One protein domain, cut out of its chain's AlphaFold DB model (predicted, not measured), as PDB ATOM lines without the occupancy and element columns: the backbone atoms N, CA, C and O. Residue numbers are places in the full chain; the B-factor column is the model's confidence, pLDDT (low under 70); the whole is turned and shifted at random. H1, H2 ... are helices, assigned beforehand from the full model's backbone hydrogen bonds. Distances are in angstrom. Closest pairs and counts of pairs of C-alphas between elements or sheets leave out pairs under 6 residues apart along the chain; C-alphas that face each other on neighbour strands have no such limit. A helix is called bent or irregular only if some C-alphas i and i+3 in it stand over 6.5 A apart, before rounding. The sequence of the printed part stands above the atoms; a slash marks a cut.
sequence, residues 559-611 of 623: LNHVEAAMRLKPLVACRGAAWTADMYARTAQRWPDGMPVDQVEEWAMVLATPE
ATOM      1  N   LEU A 559     -24.964 -34.315  46.824       80.31
ATOM      2  CA  LEU A 559     -26.272 -33.670  46.673       80.31
ATOM      3  C   LEU A 559     -26.545 -33.385  45.199       80.31
ATOM      4  O   LEU A 559     -25.707 -32.798  44.517       80.31
ATOM      5  N   ASN A 560     -27.736 -33.705  44.706       84.56
ATOM      6  CA  ASN A 560     -28.102 -33.284  43.353       84.56
ATOM      7  C   ASN A 560     -28.251 -31.749  43.269       84.56
ATOM      8  O   ASN A 560     -28.378 -31.053  44.278       84.56
ATOM      9  N   HIS A 561     -28.255 -31.199  42.052       81.44
ATOM     10  CA  HIS A 561     -28.280 -29.743  41.821       81.44
ATOM     11  C   HIS A 561     -29.463 -29.019  42.468       81.44
ATOM     12  O   HIS A 561     -29.329 -27.878  42.914       81.44
ATOM     13  N   VAL A 562     -30.618 -29.682  42.554       82.75
ATOM     14  CA  VAL A 562     -31.821 -29.112  43.169       82.75
ATOM     15  C   VAL A 562     -31.653 -29.043  44.687       82.75
ATOM     16  O   VAL A 562     -31.902 -27.998  45.285       82.75
ATOM     17  N   GLU A 563     -31.164 -30.116  45.304       83.69
ATOM     18  CA  GLU A 563     -30.866 -30.178  46.739       83.69
ATOM     19  C   GLU A 563     -29.753 -29.205  47.138       83.69
ATOM     20  O   GLU A 563     -29.874 -28.509  48.149       83.69
ATOM     21  N   ALA A 564     -28.703 -29.102  46.322       83.19
ATOM     22  CA  ALA A 564     -27.639 -28.123  46.500       83.19
ATOM     23  C   ALA A 564     -28.211 -26.697  46.473       83.19
ATOM     24  O   ALA A 564     -27.994 -25.926  47.406       83.19
ATOM     25  N   ALA A 565     -29.035 -26.357  45.478       81.88
ATOM     26  CA  ALA A 565     -29.662 -25.040  45.382       81.88
ATOM     27  C   ALA A 565     -30.618 -24.738  46.548       81.88
ATOM     28  O   ALA A 565     -30.635 -23.612  47.049       81.88
ATOM     29  N   MET A 566     -31.378 -25.732  47.024       85.31
ATOM     30  CA  MET A 566     -32.241 -25.585  48.202       85.31
ATOM     31  C   MET A 566     -31.448 -25.258  49.468       85.31
ATOM     32  O   MET A 566     -31.942 -24.499  50.302       85.31
ATOM     33  N   ARG A 567     -30.229 -25.791  49.611       85.88
ATOM     34  CA  ARG A 567     -29.356 -25.494  50.758       85.88
ATOM     35  C   ARG A 567     -28.561 -24.199  50.586       85.88
ATOM     36  O   ARG A 567     -28.374 -23.474  51.558       85.88
ATOM     37  N   LEU A 568     -28.150 -23.860  49.365       86.00
ATOM     38  CA  LEU A 568     -27.394 -22.636  49.074       86.00
ATOM     39  C   LEU A 568     -28.267 -21.375  49.140       86.00
ATOM     40  O   LEU A 568     -27.834 -20.362  49.683       86.00
ATOM     41  N   LYS A 569     -29.509 -21.424  48.643       84.31
ATOM     42  CA  LYS A 569     -30.427 -20.272  48.597       84.31
ATOM     43  C   LYS A 569     -30.621 -19.558  49.948       84.31
ATOM     44  O   LYS A 569     -30.472 -18.334  49.969       84.31
ATOM     45  N   PRO A 570     -30.917 -20.243  51.073       83.19
ATOM     46  CA  PRO A 570     -31.012 -19.577  52.371       83.19
ATOM     47  C   PRO A 570     -29.655 -19.037  52.842       83.19
ATOM     48  O   PRO A 570     -29.599 -17.939  53.385       83.19
ATOM     49  N   LEU A 571     -28.552 -19.746  52.580       85.38
ATOM     50  CA  LEU A 571     -27.207 -19.331  52.996       85.38
ATOM     51  C   LEU A 571     -26.692 -18.092  52.249       85.38
ATOM     52  O   LEU A 571     -25.960 -17.293  52.837       85.38
ATOM     53  N   VAL A 572     -27.069 -17.923  50.981       82.75
ATOM     54  CA  VAL A 572     -26.770 -16.729  50.175       82.75
ATOM     55  C   VAL A 572     -27.668 -15.559  50.596       82.75
ATOM     56  O   VAL A 572     -27.171 -14.449  50.790       82.75
ATOM     57  N   ALA A 573     -28.957 -15.815  50.859       82.06
ATOM     58  CA  ALA A 573     -29.895 -14.802  51.352       82.06
ATOM     59  C   ALA A 573     -29.510 -14.263  52.743       82.06
ATOM     60  O   ALA A 573     -29.525 -13.052  52.958       82.06
ATOM     61  N   CYS A 574     -29.083 -15.131  53.668       81.06
ATOM     62  CA  CYS A 574     -28.557 -14.722  54.976       81.06
ATOM     63  C   CYS A 574     -27.298 -13.849  54.869       81.06
ATOM     64  O   CYS A 574     -27.001 -13.093  55.790       81.06
ATOM     65  N   ARG A 575     -26.569 -13.932  53.751       77.31
ATOM     66  CA  ARG A 575     -25.379 -13.118  53.471       77.31
ATOM     67  C   ARG A 575     -25.689 -11.847  52.671       77.31
ATOM     68  O   ARG A 575     -24.768 -11.150  52.262       77.31
ATOM     69  N   GLY A 576     -26.969 -11.518  52.483       72.94
ATOM     70  CA  GLY A 576     -27.407 -10.258  51.881       72.94
ATOM     71  C   GLY A 576     -27.398 -10.230  50.349       72.94
ATOM     72  O   GLY A 576     -27.610  -9.164  49.777       72.94
ATOM     73  N   ALA A 577     -27.194 -11.372  49.681       77.31
ATOM     74  CA  ALA A 577     -27.279 -11.491  48.225       77.31
ATOM     75  C   ALA A 577     -28.555 -12.239  47.800       77.31
ATOM     76  O   ALA A 577     -28.987 -13.195  48.445       77.31
ATOM     77  N   ALA A 578     -29.181 -11.812  46.700       80.88
ATOM     78  CA  ALA A 578     -30.349 -12.494  46.149       80.88
ATOM     79  C   ALA A 578     -29.915 -13.684  45.281       80.88
ATOM     80  O   ALA A 578     -29.044 -13.547  44.425       80.88
ATOM     81  N   TRP A 579     -30.541 -14.846  45.478       81.56
ATOM     82  CA  TRP A 579     -30.273 -16.033  44.664       81.56
ATOM     83  C   TRP A 579     -30.741 -15.829  43.218       81.56
ATOM     84  O   TRP A 579     -31.937 -15.638  42.980       81.56
ATOM     85  N   THR A 580     -29.822 -15.901  42.255       82.69
ATOM     86  CA  THR A 580     -30.109 -15.728  40.821       82.69
ATOM     87  C   THR A 580     -29.957 -17.039  40.041       82.69
ATOM     88  O   THR A 580     -29.310 -17.985  40.492       82.69
ATOM     89  N   ALA A 581     -30.544 -17.104  38.840       82.06
ATOM     90  CA  ALA A 581     -30.389 -18.256  37.943       82.06
ATOM     91  C   ALA A 581     -28.922 -18.486  37.520       82.06
ATOM     92  O   ALA A 581     -28.516 -19.626  37.309       82.06
ATOM     93  N   ASP A 582     -28.116 -17.421  37.476       82.69
ATOM     94  CA  ASP A 582     -26.678 -17.492  37.204       82.69
ATOM     95  C   ASP A 582     -25.915 -18.255  38.304       82.69
ATOM     96  O   ASP A 582     -25.109 -19.136  38.015       82.69
ATOM     97  N   MET A 583     -26.250 -18.028  39.580       83.38
ATOM     98  CA  MET A 583     -25.652 -18.765  40.706       83.38
ATOM     99  C   MET A 583     -25.979 -20.264  40.666       83.38
ATOM    100  O   MET A 583     -25.135 -21.100  41.004       83.38
ATOM    101  N   TYR A 584     -27.184 -20.618  40.209       84.56
ATOM    102  CA  TYR A 584     -27.559 -22.011  39.969       84.56
ATOM    103  C   TYR A 584     -26.715 -22.627  38.845       84.56
ATOM    104  O   TYR A 584     -26.131 -23.692  39.037       84.56
ATOM    105  N   ALA A 585     -26.579 -21.934  37.709       82.50
ATOM    106  CA  ALA A 585     -25.771 -22.395  36.581       82.50
ATOM    107  C   ALA A 585     -24.289 -22.569  36.957       82.50
ATOM    108  O   ALA A 585     -23.694 -23.592  36.627       82.50
ATOM    109  N   ARG A 586     -23.714 -21.635  37.726       83.19
ATOM    110  CA  ARG A 586     -22.329 -21.718  38.229       83.19
ATOM    111  C   ARG A 586     -22.118 -22.904  39.167       83.19
ATOM    112  O   ARG A 586     -21.090 -23.572  39.089       83.19
ATOM    113  N   THR A 587     -23.092 -23.193  40.032       83.62
ATOM    114  CA  THR A 587     -23.052 -24.375  40.912       83.62
ATOM    115  C   THR A 587     -23.103 -25.659  40.090       83.62
ATOM    116  O   THR A 587     -22.293 -26.559  40.313       83.62
ATOM    117  N   ALA A 588     -23.994 -25.712  39.096       83.56
ATOM    118  CA  ALA A 588     -24.142 -26.882  38.246       83.56
ATOM    119  C   ALA A 588     -22.931 -27.125  37.336       83.56
ATOM    120  O   ALA A 588     -22.550 -28.267  37.105       83.56
ATOM    121  N   GLN A 589     -22.289 -26.054  36.867       85.69
ATOM    122  CA  GLN A 589     -21.062 -26.130  36.080       85.69
ATOM    123  C   GLN A 589     -19.864 -26.587  36.919       85.69
ATOM    124  O   GLN A 589     -19.024 -27.335  36.425       85.69
ATOM    125  N   ARG A 590     -19.769 -26.141  38.180       83.81
ATOM    126  CA  ARG A 590     -18.657 -26.504  39.067       83.81
ATOM    127  C   ARG A 590     -18.738 -27.949  39.559       83.81
ATOM    128  O   ARG A 590     -17.695 -28.581  39.690       83.81
ATOM    129  N   TRP A 591     -19.944 -28.472  39.788       85.62
ATOM    130  CA  TRP A 591     -20.150 -29.869  40.193       85.62
ATOM    131  C   TRP A 591     -21.185 -30.588  39.328       85.62
ATOM    132  O   TRP A 591     -22.278 -30.857  39.817       85.62
ATOM    133  N   PRO A 592     -20.855 -30.951  38.073       78.69
ATOM    134  CA  PRO A 592     -21.809 -31.536  37.126       78.69
ATOM    135  C   PRO A 592     -22.569 -32.760  37.657       78.69
ATOM    136  O   PRO A 592     -23.759 -32.903  37.376       78.69
ATOM    137  N   ASP A 593     -21.913 -33.580  38.481       78.50
ATOM    138  CA  ASP A 593     -22.455 -34.840  39.014       78.50
ATOM    139  C   ASP A 593     -23.105 -34.707  40.406       78.50
ATOM    140  O   ASP A 593     -23.588 -35.690  40.967       78.50
ATOM    141  N   GLY A 594     -23.149 -33.493  40.964       79.94
ATOM    142  CA  GLY A 594     -23.696 -33.211  42.288       79.94
ATOM    143  C   GLY A 594     -22.662 -32.671  43.278       79.94
ATOM    144  O   GLY A 594     -21.464 -32.931  43.193       79.94
ATOM    145  N   MET A 595     -23.139 -31.886  44.236       82.38
ATOM    146  CA  MET A 595     -22.326 -31.129  45.176       82.38
ATOM    147  C   MET A 595     -22.027 -31.932  46.456       82.38
ATOM    148  O   MET A 595     -22.968 -32.383  47.114       82.38
ATOM    149  N   PRO A 596     -20.757 -32.070  46.881       83.75
ATOM    150  CA  PRO A 596     -20.426 -32.659  48.177       83.75
ATOM    151  C   PRO A 596     -21.056 -31.882  49.341       83.75
ATOM    152  O   PRO A 596     -21.053 -30.649  49.354       83.75
ATOM    153  N   VAL A 597     -21.607 -32.601  50.324       81.06
ATOM    154  CA  VAL A 597     -22.338 -32.001  51.459       81.06
ATOM    155  C   VAL A 597     -21.454 -31.054  52.274       81.06
ATOM    156  O   VAL A 597     -21.930 -30.019  52.739       81.06
ATOM    157  N   ASP A 598     -20.179 -31.393  52.431       81.44
ATOM    158  CA  ASP A 598     -19.182 -30.625  53.175       81.44
ATOM    159  C   ASP A 598     -18.783 -29.311  52.484       81.44
ATOM    160  O   ASP A 598     -18.306 -28.397  53.150       81.44
ATOM    161  N   GLN A 599     -19.049 -29.158  51.182       84.00
ATOM    162  CA  GLN A 599     -18.705 -27.944  50.429       84.00
ATOM    163  C   GLN A 599     -19.839 -26.911  50.337       84.00
ATOM    164  O   GLN A 599     -19.643 -25.817  49.802       84.00
ATOM    165  N   VAL A 600     -21.036 -27.226  50.852       84.00
ATOM    166  CA  VAL A 600     -22.235 -26.368  50.737       84.00
ATOM    167  C   VAL A 600     -22.018 -24.981  51.341       84.00
ATOM    168  O   VAL A 600     -22.387 -23.972  50.736       84.00
ATOM    169  N   GLU A 601     -21.401 -24.903  52.516       83.19
ATOM    170  CA  GLU A 601     -21.221 -23.630  53.220       83.19
ATOM    171  C   GLU A 601     -20.154 -22.742  52.576       83.19
ATOM    172  O   GLU A 601     -20.376 -21.538  52.417       83.19
ATOM    173  N   GLU A 602     -19.029 -23.333  52.162       84.81
ATOM    174  CA  GLU A 602     -17.941 -22.613  51.496       84.81
ATOM    175  C   GLU A 602     -18.412 -22.049  50.152       84.81
ATOM    176  O   GLU A 602     -18.209 -20.871  49.848       84.81
ATOM    177  N   TRP A 603     -19.134 -22.846  49.364       88.69
ATOM    178  CA  TRP A 603     -19.633 -22.377  48.079       88.69
ATOM    179  C   TRP A 603     -20.697 -21.286  48.214       88.69
ATOM    180  O   TRP A 603     -20.706 -20.339  47.426       88.69
ATOM    181  N   ALA A 604     -21.560 -21.351  49.235       84.19
ATOM    182  CA  ALA A 604     -22.505 -20.271  49.515       84.19
ATOM    183  C   ALA A 604     -21.788 -18.940  49.796       84.19
ATOM    184  O   ALA A 604     -22.291 -17.885  49.405       84.19
ATOM    185  N   MET A 605     -20.611 -18.969  50.436       81.94
ATOM    186  CA  MET A 605     -19.788 -17.769  50.618       81.94
ATOM    187  C   MET A 605     -19.263 -17.234  49.286       81.94
ATOM    188  O   MET A 605     -19.346 -16.029  49.040       81.94
ATOM    189  N   VAL A 606     -18.768 -18.115  48.414       83.38
ATOM    190  CA  VAL A 606     -18.279 -17.716  47.086       83.38
ATOM    191  C   VAL A 606     -19.402 -17.099  46.249       83.38
ATOM    192  O   VAL A 606     -19.203 -16.049  45.646       83.38
ATOM    193  N   LEU A 607     -20.600 -17.692  46.253       82.25
ATOM    194  CA  LEU A 607     -21.752 -17.176  45.504       82.25
ATOM    195  C   LEU A 607     -22.285 -15.845  46.048       82.25
ATOM    196  O   LEU A 607     -22.727 -15.008  45.266       82.25
ATOM    197  N   ALA A 608     -22.242 -15.630  47.366       78.38
ATOM    198  CA  ALA A 608     -22.688 -14.381  47.984       78.38
ATOM    199  C   ALA A 608     -21.695 -13.215  47.804       78.38
ATOM    200  O   ALA A 608     -22.041 -12.067  48.086       78.38
ATOM    201  N   THR A 609     -20.475 -13.486  47.332       74.56
ATOM    202  CA  THR A 609     -19.462 -12.458  47.085       74.56
ATOM    203  C   THR A 609     -19.571 -11.973  45.631       74.56
ATOM    204  O   THR A 609     -19.397 -12.780  44.717       74.56
ATOM    205  N   PRO A 610     -19.855 -10.683  45.360       59.78
ATOM    206  CA  PRO A 610     -19.923 -10.178  43.990       59.78
ATOM    207  C   PRO A 610     -18.550 -10.288  43.312       59.78
ATOM    208  O   PRO A 610     -17.539  -9.870  43.883       59.78
ATOM    209  N   GLU A 611     -18.502 -10.844  42.097       55.88
ATOM    210  CA  GLU A 611     -17.267 -10.928  41.313       55.88
ATOM    211  C   GLU A 611     -16.714  -9.514  41.065       55.88
ATOM    212  O   GLU A 611     -17.297  -8.705  40.342       55.88
TER     213      GLU A 611
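This is residues 559 to 611 of the 623 residues of the protein "Site-specific recombinase, phage integrase family" of Xanthomonas citri pv. aurantifolii str. ICPB 10535 (UniProt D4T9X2). Three short helices make a small triangle: H1 and H3 pack on each other, crossed, and H2 packs on the beginning of H1. The 53 printed residues hold three named helices, H1, H2, H3 in chain order, and no named strand: all helix. The whole is compact, with a radius of gyration of the C-alphas of 9.8 A, spanning 28 by 19 by 16 A.

H1, residues 561 to 573, touches H3, residues 597 to 608, at a steep tilt of 49 degrees, the same way; their closest C-alphas, Val 572 and Ala 608, are 5.2 A apart. With residues 561 to 565 alone H1 touches H2, residues 581 to 590, at a steep tilt of 56 degrees, opposite ways; their closest C-alphas, His 561 and Ala 588, are 6.2 A apart. H2 and H3 are close but not clearly touching; their closest C-alphas, Met 583 and Leu 607, are 6.4 A apart. Every O i to N i+4 pair is within hydrogen-bond range in H2, 7 of 9 in H1 and 6 of 8 in H3.

H1 begins at C-alpha 561 (-28.280, -29.743, 41.821) and is 17.8 A long; H2 is 14.4 A. H3, 18.0 A, ends at C-alpha 608 (-22.688, -14.381, 47.984) and is irregular: C-alphas 598 and 601 are 7.3 A apart.

The C-alphas farthest apart, Gly 576 and Asp 593, are 28.2 A apart. The printed part has no cut, and both links are short. Residues 610 to 611 have pLDDT under 70.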